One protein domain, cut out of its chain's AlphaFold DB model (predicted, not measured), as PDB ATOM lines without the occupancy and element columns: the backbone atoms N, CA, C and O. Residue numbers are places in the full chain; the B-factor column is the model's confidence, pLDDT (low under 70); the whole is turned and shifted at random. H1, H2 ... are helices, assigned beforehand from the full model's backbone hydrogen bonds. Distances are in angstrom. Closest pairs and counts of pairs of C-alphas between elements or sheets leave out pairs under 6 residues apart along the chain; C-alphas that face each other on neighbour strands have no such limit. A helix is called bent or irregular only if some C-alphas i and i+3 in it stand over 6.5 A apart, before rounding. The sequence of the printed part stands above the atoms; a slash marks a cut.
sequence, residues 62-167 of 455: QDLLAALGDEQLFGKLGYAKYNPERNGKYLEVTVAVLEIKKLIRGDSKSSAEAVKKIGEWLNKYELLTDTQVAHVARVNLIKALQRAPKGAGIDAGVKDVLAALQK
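AT A GLANCE: This is residues 62 to 167 of the 455 residues of an uncharacterized protein of Deltaproteobacteria bacterium (UniProt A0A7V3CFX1). The core is a four-helix bundle running up and down, each helix against the one before it in the chain: H3, H4, H7 and H6 stand round a loose square, with H3 and H6 wider apart than the other neighbours. H1 and the first part of the kinked helix H2 cover the side between H3 and H6, while little H5 sits at one end, in the turn from H4 to H6. The printed part has 106 residues with seven named helices, H1 to H7 in order, and no named strand; the class is all helix. It is compact, with a radius of gyration of the C-alphas of 12.8 A, and spans 36 by 25 by 21 A.

IN THESE COORDINATES: Find C-alpha 62 at (23.894, -30.294, 10.771); here H1 begins, residues 62 to 67. H2 follows, residues 70 to 85, 13.0 A long; it is irregular, with C-alphas 73 and 76 9.2 A apart, and has a kink of 113 degrees near residue 77. Go on to C-alpha 91 at (30.389, -9.369, 21.221), where H3 starts, residues 91 to 105, 20.9 A long. Then come H4, residues 112 to 122, 15.2 A; H5, residues 125 to 128; and H6, residues 134 to 146, 18.4 A. H7, residues 155 to 166, 16.2 A, ends at C-alpha 166 at (14.281, -18.787, 28.975).

HOW THE PARTS SIT: Start in the bundle with the helical hairpin of H3 and H4, which touch at a shallow tilt of 28 degrees, opposite ways; their closest C-alphas, Ala 96 and Lys 117, are 4.8 A apart. H4 touches residues 160 to 165 of H7, the same way at 15 degrees, a shallow tilt, closest at the C-alphas of Val 115 and Val 161, 5.6 A. H6 and H7 form the second helical hairpin, with the C-alphas of Ile 142 and Leu 162 closest at 6.2 A. H3 and H6 are close but not clearly touching, with the C-alphas of Val 93 and Ala 134 closest at 6.8 A. Outside the bundle, residues 72 to 78 of H2 touch H6, closest at the C-alphas of Leu 73 and Ala 137, 5.0 A. H1 and H6 only just touch, with 3 pairs of C-alphas within 8 A, closest at Ala 67 and Ala 144, 6.5 A. H5 and H6 touch only at the corner, with the C-alphas of Leu 127 and Ala 134 closest at 5.7 A. In H1, H3, H4, H6 and H7 every O i to N i+4 pair is within hydrogen-bond range; in H2 8 of 12 are, and H5 is too short for such a pair.

THE WHOLE: Look for the two C-alphas farthest apart at Pro 84 and Gly 151, 37.4 A. The printed part has no cut and no long link. The mean pLDDT of the printed part is 76.2; it is under 70 at 27 residues, among them 75 to 89 and 128 to 133.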
ATOM      1  N   GLN A  62      23.495 -31.225  11.823       84.06
ATOM      2  CA  GLN A  62      23.894 -30.294  10.771       84.06
ATOM      3  C   GLN A  62      22.748 -29.356  10.362       84.06
ATOM      4  O   GLN A  62      22.986 -28.166  10.165       84.06
ATOM      5  N   ASP A  63      21.511 -29.860  10.306       82.19
ATOM      6  CA  ASP A  63      20.321 -29.041  10.029       82.19
ATOM      7  C   ASP A  63      20.092 -28.006  11.137       82.19
ATOM      8  O   ASP A  63      19.810 -26.837  10.864       82.19
ATOM      9  N   LEU A  64      20.296 -28.412  12.395       85.25
ATOM     10  CA  LEU A  64      20.260 -27.500  13.532       85.25
ATOM     11  C   LEU A  64      21.357 -26.426  13.421       85.25
ATOM     12  O   LEU A  64      21.076 -25.246  13.610       85.25
ATOM     13  N   LEU A  65      22.594 -26.792  13.074       80.38
ATOM     14  CA  LEU A  65      23.684 -25.822  12.903       80.38
ATOM     15  C   LEU A  65      23.432 -24.838  11.754       80.38
ATOM     16  O   LEU A  65      23.771 -23.661  11.887       80.38
ATOM     17  N   ALA A  66      22.808 -25.289  10.662       79.12
ATOM     18  CA  ALA A  66      22.398 -24.425   9.559       79.12
ATOM     19  C   ALA A  66      21.310 -23.426   9.990       79.12
ATOM     20  O   ALA A  66      21.385 -22.244   9.655       79.12
ATOM     21  N   ALA A  67      20.345 -23.866  10.805       80.44
ATOM     22  CA  ALA A  67      19.330 -22.990  11.391       80.44
ATOM     23  C   ALA A  67      19.906 -21.971  12.391       80.44
ATOM     24  O   ALA A  67      19.316 -20.917  12.616       80.44
ATOM     25  N   LEU A  68      21.078 -22.261  12.964       80.62
ATOM     26  CA  LEU A  68      21.840 -21.342  13.808       80.62
ATOM     27  C   LEU A  68      22.775 -20.416  13.005       80.62
ATOM     28  O   LEU A  68      23.639 -19.759  13.591       80.62
ATOM     29  N   GLY A  69      22.650 -20.349  11.677       76.19
ATOM     30  CA  GLY A  69      23.354 -19.368  10.851       76.19
ATOM     31  C   GLY A  69      23.031 -17.925  11.254       76.19
ATOM     32  O   GLY A  69      21.950 -17.632  11.759       76.19
ATOM     33  N   ASP A  70      23.979 -17.006  11.066       67.69
ATOM     34  CA  ASP A  70      23.831 -15.628  11.552       67.69
ATOM     35  C   ASP A  70      22.640 -14.908  10.880       67.69
ATOM     36  O   ASP A  70      21.882 -14.202  11.540       67.69
ATOM     37  N   GLU A  71      22.404 -15.121   9.585       69.62
ATOM     38  CA  GLU A  71      21.264 -14.506   8.890       69.62
ATOM     39  C   GLU A  71      19.912 -15.054   9.391       69.62
ATOM     40  O   GLU A  71      18.930 -14.316   9.467       69.62
ATOM     41  N   GLN A  72      19.873 -16.323   9.798       80.56
ATOM     42  CA  GLN A  72      18.701 -17.011  10.340       80.56
ATOM     43  C   GLN A  72      18.432 -16.596  11.792       80.56
ATOM     44  O   GLN A  72      17.286 -16.367  12.171       80.56
ATOM     45  N   LEU A  73      19.490 -16.440  12.593       76.88
ATOM     46  CA  LEU A  73      19.394 -16.026  13.989       76.88
ATOM     47  C   LEU A  73      19.000 -14.561  14.141       76.88
ATOM     48  O   LEU A  73      18.134 -14.246  14.956       76.88
ATOM     49  N   PHE A  74      19.610 -13.667  13.364       75.75
ATOM     50  CA  PHE A  74      19.397 -12.225  13.504       75.75
ATOM     51  C   PHE A  74      18.338 -11.676  12.531       75.75
ATOM     52  O   PHE A  74      17.869 -10.552  12.710       75.75
ATOM     53  N   GLY A  75      17.940 -12.437  11.506       65.69
ATOM     54  CA  GLY A  75      17.088 -11.958  10.412       65.69
ATOM     55  C   GLY A  75      17.803 -10.926   9.529       65.69
ATOM     56  O   GLY A  75      18.813 -10.351   9.918       65.69
ATOM     57  N   LYS A  76      17.285 -10.622   8.333       66.88
ATOM     58  CA  LYS A  76      17.969  -9.708   7.385       66.88
ATOM     59  C   LYS A  76      18.262  -8.319   7.971       66.88
ATOM     60  O   LYS A  76      19.349  -7.774   7.786       66.88
ATOM     61  N   LEU A  77      17.296  -7.752   8.700       51.97
ATOM     62  CA  LEU A  77      17.423  -6.432   9.328       51.97
ATOM     63  C   LEU A  77      18.329  -6.458  10.565       51.97
ATOM     64  O   LEU A  77      19.153  -5.556  10.727       51.97
ATOM     65  N   GLY A  78      18.209  -7.479  11.418       50.78
ATOM     66  CA  GLY A  78      19.068  -7.621  12.592       50.78
ATOM     67  C   GLY A  78      20.499  -7.976  12.202       50.78
ATOM     68  O   GLY A  78      21.430  -7.413  12.763       50.78
ATOM     69  N   TYR A  79      20.705  -8.791  11.166       54.50
ATOM     70  CA  TYR A  79      22.024  -9.137  10.635       54.50
ATOM     71  C   TYR A  79      22.766  -7.912  10.087       54.50
ATOM     72  O   TYR A  79      23.956  -7.740  10.352       54.50
ATOM     73  N   ALA A  80      22.068  -7.007   9.395       50.50
ATOM     74  CA  ALA A  80      22.653  -5.758   8.907       50.50
ATOM     75  C   ALA A  80      23.155  -4.839  10.041       50.50
ATOM     76  O   ALA A  80      24.112  -4.093   9.837       50.50
ATOM     77  N   LYS A  81      22.540  -4.907  11.231       51.06
ATOM     78  CA  LYS A  81      22.963  -4.167  12.436       51.06
ATOM     79  C   LYS A  81      24.001  -4.925  13.263       51.06
ATOM     80  O   LYS A  81      24.941  -4.328  13.771       51.06
ATOM     81  N   TYR A  82      23.858  -6.241  13.344       61.72
ATOM     82  CA  TYR A  82      24.758  -7.145  14.043       61.72
ATOM     83  C   TYR A  82      26.139  -7.196  13.392       61.72
ATOM     84  O   TYR A  82      27.138  -6.986  14.066       61.72
ATOM     85  N   ASN A  83      26.223  -7.441  12.082       52.34
ATOM     86  CA  ASN A  83      27.483  -7.718  11.394       52.34
ATOM     87  C   ASN A  83      28.573  -6.629  11.563       52.34
ATOM     88  O   ASN A  83      29.719  -6.998  11.831       52.34
ATOM     89  N   PRO A  84      28.278  -5.313  11.465       46.22
ATOM     90  CA  PRO A  84      29.288  -4.279  11.706       46.22
ATOM     91  C   PRO A  84      29.696  -4.145  13.184       46.22
ATOM     92  O   PRO A  84      30.819  -3.729  13.459       46.22
ATOM     93  N   GLU A  85      28.832  -4.521  14.132       54.62
ATOM     94  CA  GLU A  85      29.056  -4.371  15.581       54.62
ATOM     95  C   GLU A  85      29.265  -5.706  16.321       54.62
ATOM     96  O   GLU A  85      29.329  -5.735  17.552       54.62
ATOM     97  N   ARG A  86      29.424  -6.819  15.591       50.78
ATOM     98  CA  ARG A  86      29.542  -8.177  16.154       50.78
ATOM     99  C   ARG A  86      30.742  -8.344  17.086       50.78
ATOM    100  O   ARG A  86      30.686  -9.112  18.031       50.78
ATOM    101  N   ASN A  87      31.812  -7.587  16.838       50.59
ATOM    102  CA  ASN A  87      33.023  -7.560  17.665       50.59
ATOM    103  C   ASN A  87      33.040  -6.383  18.662       50.59
ATOM    104  O   ASN A  87      34.037  -6.180  19.349       50.59
ATOM    105  N   GLY A  88      31.975  -5.578  18.692       59.16
ATOM    106  CA  GLY A  88      31.800  -4.423  19.567       59.16
ATOM    107  C   GLY A  88      30.610  -4.645  20.493       59.16
ATOM    108  O   GLY A  88      30.655  -5.515  21.358       59.16
ATOM    109  N   LYS A  89      29.526  -3.886  20.291       64.31
ATOM    110  CA  LYS A  89      28.308  -3.947  21.114       64.31
ATOM    111  C   LYS A  89      27.744  -5.366  21.261       64.31
ATOM    112  O   LYS A  89      27.291  -5.720  22.341       64.31
ATOM    113  N   TYR A  90      27.775  -6.179  20.201       74.94
ATOM    114  CA  TYR A  90      27.172  -7.519  20.184       74.94
ATOM    115  C   TYR A  90      28.172  -8.657  20.434       74.94
ATOM    116  O   TYR A  90      27.864  -9.818  20.145       74.94
ATOM    117  N   LEU A  91      29.359  -8.360  20.971       69.94
ATOM    118  CA  LEU A  91      30.389  -9.369  21.221       69.94
ATOM    119  C   LEU A  91      29.890 -10.482  22.147       69.94
ATOM    120  O   LEU A  91      30.107 -11.656  21.860       69.94
ATOM    121  N   GLU A  92      29.160 -10.151  23.210       73.44
ATOM    122  CA  GLU A  92      28.657 -11.161  24.147       73.44
ATOM    123  C   GLU A  92      27.588 -12.062  23.521       73.44
ATOM    124  O   GLU A  92      27.564 -13.260  23.798       73.44
ATOM    125  N   VAL A  93      26.760 -11.519  22.621       75.31
ATOM    126  CA  VAL A  93      25.800 -12.315  21.839       75.31
ATOM    127  C   VAL A  93      26.550 -13.263  20.904       75.31
ATOM    128  O   VAL A  93      26.253 -14.454  20.852       75.31
ATOM    129  N   THR A  94      27.569 -12.749  20.211       72.62
ATOM    130  CA  THR A  94      28.413 -13.514  19.282       72.62
ATOM    131  C   THR A  94      29.106 -14.677  19.989       72.62
ATOM    132  O   THR A  94      29.050 -15.816  19.530       72.62
ATOM    133  N   VAL A  95      29.737 -14.407  21.135       72.19
ATOM    134  CA  VAL A  95      30.449 -15.417  21.929       72.19
ATOM    135  C   VAL A  95      29.475 -16.462  22.478       72.19
ATOM    136  O   VAL A  95      29.752 -17.653  22.361       72.19
ATOM    137  N   ALA A  96      28.311 -16.055  22.996       79.25
ATOM    138  CA  ALA A  96      27.295 -16.997  23.463       79.25
ATOM    139  C   ALA A  96      26.810 -17.928  22.337       79.25
ATOM    140  O   ALA A  96      26.763 -19.144  22.521       79.25
ATOM    141  N   VAL A  97      26.522 -17.388  21.147       82.88
ATOM    142  CA  VAL A  97      26.122 -18.185  19.972       82.88
ATOM    143  C   VAL A  97      27.228 -19.158  19.550       82.88
ATOM    144  O   VAL A  97      26.939 -20.308  19.213       82.88
ATOM    145  N   LEU A  98      28.496 -18.737  19.582       79.88
ATOM    146  CA  LEU A  98      29.628 -19.604  19.247       79.88
ATOM    147  C   LEU A  98      29.781 -20.770  20.231       79.88
ATOM    148  O   LEU A  98      29.993 -21.899  19.786       79.88
ATOM    149  N   GLU A  99      29.640 -20.528  21.535       81.31
ATOM    150  CA  GLU A  99      29.711 -21.589  22.548       81.31
ATOM    151  C   GLU A  99      28.536 -22.574  22.437       81.31
ATOM    152  O   GLU A  99      28.737 -23.785  22.533       81.31
ATOM    153  N   ILE A 100      27.330 -22.094  22.113       84.75
ATOM    154  CA  ILE A 100      26.183 -22.965  21.799       84.75
ATOM    155  C   ILE A 100      26.491 -23.843  20.572       84.75
ATOM    156  O   ILE A 100      26.274 -25.053  20.603       84.75
ATOM    157  N   LYS A 101      27.059 -23.271  19.499       84.19
ATOM    158  CA  LYS A 101      27.453 -24.031  18.297       84.19
ATOM    159  C   LYS A 101      28.553 -25.058  18.580       84.19
ATOM    160  O   LYS A 101      28.568 -26.105  17.941       84.19
ATOM    161  N   LYS A 102      29.496 -24.773  19.486       82.12
ATOM    162  CA  LYS A 102      30.531 -25.736  19.916       82.12
ATOM    163  C   LYS A 102      29.920 -26.905  20.682       82.12
ATOM    164  O   LYS A 102      30.248 -28.050  20.395       82.12
ATOM    165  N   LEU A 103      28.997 -26.627  21.604       87.12
ATOM    166  CA  LEU A 103      28.256 -27.664  22.323       87.12
ATOM    167  C   LEU A 103      27.503 -28.584  21.354       87.12
ATOM    168  O   LEU A 103      27.625 -29.799  21.443       87.12
ATOM    169  N   ILE A 104      26.776 -28.009  20.392       87.38
ATOM    170  CA  ILE A 104      25.980 -28.773  19.415       87.38
ATOM    171  C   ILE A 104      26.864 -29.624  18.495       87.38
ATOM    172  O   ILE A 104      26.491 -30.741  18.157       87.38
ATOM    173  N   ARG A 105      28.048 -29.126  18.118       84.69
ATOM    174  CA  ARG A 105      29.036 -29.888  17.334       84.69
ATOM    175  C   ARG A 105      29.706 -31.021  18.116       84.69
ATOM    176  O   ARG A 105      30.364 -31.854  17.505       84.69
ATOM    177  N   GLY A 106      29.557 -31.051  19.441       80.62
ATOM    178  CA  GLY A 106      30.286 -31.971  20.313       80.62
ATOM    179  C   GLY A 106      31.720 -31.524  20.626       80.62
ATOM    180  O   GLY A 106      32.459 -32.269  21.265       80.62
ATOM    181  N   ASP A 107      32.107 -30.301  20.239       78.25
ATOM    182  CA  ASP A 107      33.419 -29.711  20.547       78.25
ATOM    183  C   ASP A 107      33.568 -29.423  22.055       78.25
ATOM    184  O   ASP A 107      34.679 -29.320  22.576       78.25
ATOM    185  N   SER A 108      32.443 -29.290  22.768       78.31
ATOM    186  CA  SER A 108      32.390 -29.177  24.226       78.31
ATOM    187  C   SER A 108      31.616 -30.341  24.830       78.31
ATOM    188  O   SER A 108      30.505 -30.651  24.406       78.31
ATOM    189  N   LYS A 109      32.175 -30.939  25.888       73.12
ATOM    190  CA  LYS A 109      31.528 -32.007  26.671       73.12
ATOM    191  C   LYS A 109      30.568 -31.480  27.743       73.12
ATOM    192  O   LYS A 109      29.922 -32.271  28.420       73.12
ATOM    193  N   SER A 110      30.508 -30.162  27.940       82.81
ATOM    194  CA  SER A 110      29.695 -29.526  28.977       82.81
ATOM    195  C   SER A 110      28.971 -28.293  28.442       82.81
ATOM    196  O   SER A 110      29.541 -27.484  27.707       82.81
ATOM    197  N   SER A 111      27.720 -28.127  28.868       86.81
ATOM    198  CA  SER A 111      26.888 -26.943  28.631       86.81
ATOM    199  C   SER A 111      27.302 -25.732  29.474       86.81
ATOM    200  O   SER A 111      26.843 -24.625  29.200       86.81
ATOM    201  N   ALA A 112      28.177 -25.909  30.472       87.38
ATOM    202  CA  ALA A 112      28.491 -24.887  31.471       87.38
ATOM    203  C   ALA A 112      29.013 -23.575  30.866       87.38
ATOM    204  O   ALA A 112      28.560 -22.500  31.256       87.38
ATOM    205  N   GLU A 113      29.922 -23.645  29.888       81.88
ATOM    206  CA  GLU A 113      30.478 -22.436  29.268       81.88
ATOM    207  C   GLU A 113      29.424 -21.711  28.418       81.88
ATOM    208  O   GLU A 113      29.279 -20.495  28.524       81.88
ATOM    209  N   ALA A 114      28.600 -22.447  27.663       82.88
ATOM    210  CA  ALA A 114      27.492 -21.860  26.910       82.88
ATOM    211  C   ALA A 114      26.477 -21.172  27.842       82.88
ATOM    212  O   ALA A 114      26.115 -20.016  27.619       82.88
ATOM    213  N   VAL A 115      26.081 -21.833  28.936       87.19
ATOM    214  CA  VAL A 115      25.179 -21.278  29.961       87.19
ATOM    215  C   VAL A 115      25.770 -20.022  30.604       87.19
ATOM    216  O   VAL A 115      25.073 -19.018  30.761       87.19
ATOM    217  N   LYS A 116      27.065 -20.037  30.931       88.00
ATOM    218  CA  LYS A 116      27.774 -18.879  31.483       88.00
ATOM    219  C   LYS A 116      27.751 -17.692  30.519       88.00
ATOM    220  O   LYS A 116      27.403 -16.589  30.940       88.00
ATOM    221  N   LYS A 117      28.056 -17.905  29.235       83.50
ATOM    222  CA  LYS A 117      28.051 -16.840  28.215       83.50
ATOM    223  C   LYS A 117      26.661 -16.280  27.939       83.50
ATOM    224  O   LYS A 117      26.518 -15.070  27.778       83.50
ATOM    225  N   ILE A 118      25.630 -17.118  27.985       86.62
ATOM    226  CA  ILE A 118      24.234 -16.659  27.950       86.62
ATOM    227  C   ILE A 118      23.932 -15.777  29.165       86.62
ATOM    228  O   ILE A 118      23.326 -14.722  29.016       86.62
ATOM    229  N   GLY A 119      24.401 -16.156  30.357       82.38
ATOM    230  CA  GLY A 119      24.270 -15.331  31.557       82.38
ATOM    231  C   GLY A 119      24.965 -13.971  31.433       82.38
ATOM    232  O   GLY A 119      24.368 -12.954  31.775       82.38
ATOM    233  N   GLU A 120      26.199 -13.929  30.920       82.69
ATOM    234  CA  GLU A 120      26.941 -12.681  30.665       82.69
ATOM    235  C   GLU A 120      26.184 -11.763  29.693       82.69
ATOM    236  O   GLU A 120      26.035 -10.569  29.955       82.69
ATOM    237  N   TRP A 121      25.649 -12.326  28.609       83.56
ATOM    238  CA  TRP A 121      24.810 -11.603  27.661       83.56
ATOM    239  C   TRP A 121      23.527 -11.073  28.319       83.56
ATOM    240  O   TRP A 121      23.255  -9.873  28.256       83.56
ATOM    241  N   LEU A 122      22.742 -11.930  28.972       82.31
ATOM    242  CA  LEU A 122      21.431 -11.554  29.515       82.31
ATOM    243  C   LEU A 122      21.516 -10.646  30.754       82.31
ATOM    244  O   LEU A 122      20.535  -9.985  31.090       82.31
ATOM    245  N   ASN A 123      22.684 -10.550  31.395       78.44
ATOM    246  CA  ASN A 123      22.953  -9.584  32.462       78.44
ATOM    247  C   ASN A 123      23.306  -8.180  31.948       78.44
ATOM    248  O   ASN A 123      23.286  -7.224  32.726       78.44
ATOM    249  N   LYS A 124      23.633  -8.014  30.659       68.31
ATOM    250  CA  LYS A 124      23.923  -6.694  30.092       68.31
ATOM    251  C   LYS A 124      22.634  -5.963  29.744       68.31
ATOM    252  O   LYS A 124      21.963  -6.309  28.777       68.31
ATOM    253  N   TYR A 125      22.348  -4.891  30.481       65.00
ATOM    254  CA  TYR A 125      21.173  -4.036  30.280       65.00
ATOM    255  C   TYR A 125      20.969  -3.618  28.811       65.00
ATOM    256  O   TYR A 125      19.872  -3.752  28.271       65.00
ATOM    257  N   GLU A 126      22.034  -3.168  28.143       65.94
ATOM    258  CA  GLU A 126      22.002  -2.717  26.744       65.94
ATOM    259  C   GLU A 126      21.637  -3.826  25.750       65.94
ATOM    260  O   GLU A 126      21.052  -3.547  24.710       65.94
ATOM    261  N   LEU A 127      21.975  -5.082  26.054       72.06
ATOM    262  CA  LEU A 127      21.645  -6.230  25.209       72.06
ATOM    263  C   LEU A 127      20.294  -6.833  25.580       72.06
ATOM    264  O   LEU A 127      19.581  -7.334  24.720       72.06
ATOM    265  N   LEU A 128      19.917  -6.769  26.854       66.56
ATOM    266  CA  LEU A 128      18.621  -7.230  27.333       66.56
ATOM    267  C   LEU A 128      17.469  -6.361  26.800       66.56
ATOM    268  O   LEU A 128      16.369  -6.867  26.593       66.56
ATOM    269  N   THR A 129      17.728  -5.073  26.554       60.78
ATOM    270  CA  THR A 129      16.753  -4.105  26.022       60.78
ATOM    271  C   THR A 129      16.831  -3.919  24.500       60.78
ATOM    272  O   THR A 129      15.973  -3.252  23.920       60.78
ATOM    273  N   ASP A 130      17.812  -4.526  23.822       59.78
ATOM    274  CA  ASP A 130      17.962  -4.450  22.365       59.78
ATOM    275  C   ASP A 130      16.953  -5.377  21.665       59.78
ATOM    276  O   ASP A 130      17.116  -6.597  21.614       59.78
ATOM    277  N   THR A 131      15.892  -4.782  21.116       68.50
ATOM    278  CA  THR A 131      14.767  -5.504  20.496       68.50
ATOM    279  C   THR A 131      15.024  -5.960  19.062       68.50
ATOM    280  O   THR A 131      14.215  -6.703  18.515       68.50
ATOM    281  N   GLN A 132      16.118  -5.526  18.433       64.88
ATOM    282  CA  GLN A 132      16.341  -5.697  16.992       64.88
ATOM    283  C   GLN A 132      17.398  -6.743  16.654       64.88
ATOM    284  O   GLN A 132      17.353  -7.326  15.575       64.88
ATOM    285  N   VAL A 133      18.349  -6.968  17.556       67.06
ATOM    286  CA  VAL A 133      19.461  -7.896  17.362       67.06
ATOM    287  C   VAL A 133      19.480  -8.909  18.492       67.06
ATOM    288  O   VAL A 133      19.327 -10.101  18.242       67.06
ATOM    289  N   ALA A 134      19.616  -8.459  19.740       70.44
ATOM    290  CA  ALA A 134      19.775  -9.376  20.863       70.44
ATOM    291  C   ALA A 134      18.465 -10.119  21.173       70.44
ATOM    292  O   ALA A 134      18.440 -11.347  21.217       70.44
ATOM    293  N   HIS A 135      17.342  -9.417  21.313       74.19
ATOM    294  CA  HIS A 135      16.061 -10.069  21.584       74.19
ATOM    295  C   HIS A 135      15.649 -11.036  20.463       74.19
ATOM    296  O   HIS A 135      15.240 -12.162  20.738       74.19
ATOM    297  N   VAL A 136      15.833 -10.630  19.202       73.56
ATOM    298  CA  VAL A 136      15.550 -11.470  18.027       73.56
ATOM    299  C   VAL A 136      16.411 -12.733  18.042       73.56
ATOM    300  O   VAL A 136      15.878 -13.836  17.922       73.56
ATOM    301  N   ALA A 137      17.718 -12.596  18.290       80.00
ATOM    302  CA  ALA A 137      18.624 -13.734  18.400       80.00
ATOM    303  C   ALA A 137      18.200 -14.699  19.506       80.00
ATOM    304  O   ALA A 137      18.196 -15.909  19.301       80.00
ATOM    305  N   ARG A 138      17.796 -14.177  20.670       83.00
ATOM    306  CA  ARG A 138      17.326 -14.985  21.803       83.00
ATOM    307  C   ARG A 138      16.088 -15.800  21.433       83.00
ATOM    308  O   ARG A 138      16.052 -16.999  21.702       83.00
ATOM    309  N   VAL A 139      15.092 -15.172  20.809       80.88
ATOM    310  CA  VAL A 139      13.853 -15.845  20.387       80.88
ATOM    311  C   VAL A 139      14.143 -16.921  19.341       80.88
ATOM    312  O   VAL A 139      13.669 -18.049  19.476       80.88
ATOM    313  N   ASN A 140      14.961 -16.610  18.335       81.94
ATOM    314  CA  ASN A 140      15.289 -17.552  17.266       81.94
ATOM    315  C   ASN A 140      16.165 -18.713  17.759       81.94
ATOM    316  O   ASN A 140      15.936 -19.854  17.360       81.94
ATOM    317  N   LEU A 141      17.091 -18.462  18.694       87.19
ATOM    318  CA  LEU A 141      17.844 -19.513  19.387       87.19
ATOM    319  C   LEU A 141      16.909 -20.471  20.129       87.19
ATOM    320  O   LEU A 141      17.047 -21.681  19.982       87.19
ATOM    321  N   ILE A 142      15.938 -19.951  20.888       85.75
ATOM    322  CA  ILE A 142      14.964 -20.787  21.607       85.75
ATOM    323  C   ILE A 142      14.174 -21.651  20.618       85.75
ATOM    324  O   ILE A 142      14.097 -22.864  20.804       85.75
ATOM    325  N   LYS A 143      13.644 -21.051  19.543       85.50
ATOM    326  CA  LYS A 143      12.882 -21.777  18.515       85.50
ATOM    327  C   LYS A 143      13.711 -22.874  17.840       85.50
ATOM    328  O   LYS A 143      13.213 -23.978  17.637       85.50
ATOM    329  N   ALA A 144      14.968 -22.592  17.500       85.19
ATOM    330  CA  ALA A 144      15.851 -23.573  16.875       85.19
ATOM    331  C   ALA A 144      16.200 -24.719  17.839       85.19
ATOM    332  O   ALA A 144      16.097 -25.886  17.476       85.19
ATOM    333  N   LEU A 145      16.549 -24.405  19.088       87.44
ATOM    334  CA  LEU A 145      16.939 -25.406  20.084       87.44
ATOM    335  C   LEU A 145      15.771 -26.288  20.542       87.44
ATOM    336  O   LEU A 145      15.980 -27.463  20.827       87.44
ATOM    337  N   GLN A 146      14.538 -25.773  20.557       88.25
ATOM    338  CA  GLN A 146      13.333 -26.579  20.808       88.25
ATOM    339  C   GLN A 146      13.109 -27.674  19.757       88.25
ATOM    340  O   GLN A 146      12.423 -28.655  20.033       88.25
ATOM    341  N   ARG A 147      13.689 -27.511  18.564       86.44
ATOM    342  CA  ARG A 147      13.597 -28.449  17.440       86.44
ATOM    343  C   ARG A 147      14.853 -29.311  17.286       86.44
ATOM    344  O   ARG A 147      14.998 -29.965  16.259       86.44
ATOM    345  N   ALA A 148      15.779 -29.283  18.244       86.69
ATOM    346  CA  ALA A 148      17.012 -30.062  18.168       86.69
ATOM    347  C   ALA A 148      16.730 -31.576  18.027       86.69
ATOM    348  O   ALA A 148      15.773 -32.058  18.639       86.69
ATOM    349  N   PRO A 149      17.555 -32.316  17.259       82.75
ATOM    350  CA  PRO A 149      17.397 -33.757  17.084       82.75
ATOM    351  C   PRO A 149      17.596 -34.491  18.415       82.75
ATOM    352  O   PRO A 149      18.623 -34.319  19.080       82.75
ATOM    353  N   LYS A 150      16.630 -35.324  18.790       82.44
ATOM    354  CA  LYS A 150      16.628 -36.114  20.021       82.44
ATOM    355  C   LYS A 150      17.477 -37.365  19.873       82.44
ATOM    356  O   LYS A 150      17.505 -37.998  18.821       82.44
ATOM    357  N   GLY A 151      18.153 -37.753  20.951       73.12
ATOM    358  CA  GLY A 151      18.978 -38.967  20.972       73.12
ATOM    359  C   GLY A 151      20.327 -38.818  20.260       73.12
ATOM    360  O   GLY A 151      21.052 -39.798  20.115       73.12
ATOM    361  N   ALA A 152      20.698 -37.596  19.867       70.44
ATOM    362  CA  ALA A 152      22.010 -37.269  19.309       70.44
ATOM    363  C   ALA A 152      23.091 -37.044  20.393       70.44
ATOM    364  O   ALA A 152      24.195 -36.601  20.084       70.44
ATOM    365  N   GLY A 153      22.783 -37.305  21.670       75.06
ATOM    366  CA  GLY A 153      23.723 -37.148  22.789       75.06
ATOM    367  C   GLY A 153      23.949 -35.696  23.229       75.06
ATOM    368  O   GLY A 153      24.758 -35.445  24.118       75.06
ATOM    369  N   ILE A 154      23.218 -34.744  22.642       79.56
ATOM    370  CA  ILE A 154      23.264 -33.309  22.972       79.56
ATOM    371  C   ILE A 154      22.083 -32.863  23.846       79.56
ATOM    372  O   ILE A 154      22.053 -31.720  24.298       79.56
ATOM    373  N   ASP A 155      21.121 -33.753  24.106       82.00
ATOM    374  CA  ASP A 155      19.827 -33.452  24.726       82.00
ATOM    375  C   ASP A 155      19.957 -32.747  26.083       82.00
ATOM    376  O   ASP A 155      19.296 -31.738  26.336       82.00
ATOM    377  N   ALA A 156      20.849 -33.245  26.945       83.25
ATOM    378  CA  ALA A 156      21.100 -32.651  28.256       83.25
ATOM    379  C   ALA A 156      21.669 -31.229  28.125       83.25
ATOM    380  O   ALA A 156      21.169 -30.297  28.750       83.25
ATOM    381  N   GLY A 157      22.653 -31.040  27.241       85.12
ATOM    382  CA  GLY A 157      23.271 -29.736  27.034       85.12
ATOM    383  C   GLY A 157      22.329 -28.718  26.384       85.12
ATOM    384  O   GLY A 157      22.306 -27.555  26.787       85.12
ATOM    385  N   VAL A 158      21.508 -29.149  25.423       87.25
ATOM    386  CA  VAL A 158      20.474 -28.310  24.797       87.25
ATOM    387  C   VAL A 158      19.415 -27.897  25.821       87.25
ATOM    388  O   VAL A 158      19.001 -26.737  25.831       87.25
ATOM    389  N   LYS A 159      19.017 -28.804  26.722       88.56
ATOM    390  CA  LYS A 159      18.067 -28.506  27.800       88.56
ATOM    391  C   LYS A 159      18.594 -27.425  28.748       88.56
ATOM    392  O   LYS A 159      17.852 -26.497  29.069       88.56
ATOM    393  N   ASP A 160      19.864 -27.500  29.143       88.56
ATOM    394  CA  ASP A 160      20.489 -26.496  30.013       88.56
ATOM    395  C   ASP A 160      20.566 -25.119  29.341       88.56
ATOM    396  O   ASP A 160      20.245 -24.092  29.945       88.56
ATOM    397  N   VAL A 161      20.950 -25.091  28.061       89.12
ATOM    398  CA  VAL A 161      21.020 -23.863  27.257       89.12
ATOM    399  C   VAL A 161      19.633 -23.238  27.076       89.12
ATOM    400  O   VAL A 161      19.486 -22.024  27.228       89.12
ATOM    401  N   LEU A 162      18.602 -24.045  26.805       87.44
ATOM    402  CA  LEU A 162      17.217 -23.575  26.720       87.44
ATOM    403  C   LEU A 162      16.748 -22.961  28.039       87.44
ATOM    404  O   LEU A 162      16.187 -21.866  28.032       87.44
ATOM    405  N   ALA A 163      17.024 -23.618  29.168       87.25
ATOM    406  CA  ALA A 163      16.679 -23.094  30.485       87.25
ATOM    407  C   ALA A 163      17.368 -21.746  30.761       87.25
ATOM    408  O   ALA A 163      16.730 -20.806  31.242       87.25
ATOM    409  N   ALA A 164      18.649 -21.613  30.399       84.94
ATOM    410  CA  ALA A 164      19.390 -20.359  30.530       84.94
ATOM    411  C   ALA A 164      18.800 -19.239  29.655       84.94
ATOM    412  O   ALA A 164      18.604 -18.121  30.132       84.94
ATOM    413  N   LEU A 165      18.455 -19.541  28.397       82.50
ATOM    414  CA  LEU A 165      17.839 -18.583  27.474       82.50
ATOM    415  C   LEU A 165      16.413 -18.200  27.874       82.50
ATOM    416  O   LEU A 165      15.983 -17.097  27.553       82.50
ATOM    417  N   GLN A 166      15.661 -19.064  28.553       84.69
ATOM    418  CA  GLN A 166      14.281 -18.787  28.975       84.69
ATOM    419  C   GLN A 166      14.188 -18.073  30.326       84.69
ATOM    420  O   GLN A 166      13.144 -17.510  30.654       84.69
ATOM    421  N   LYS A 167      15.276 -18.043  31.100       80.62
ATOM    422  CA  LYS A 167      15.306 -17.380  32.403       80.62
ATOM    423  C   LYS A 167      14.950 -15.895  32.269       80.62
ATOM    424  O   LYS A 167      15.473 -15.182  31.409       80.62
TER     425      LYS A 167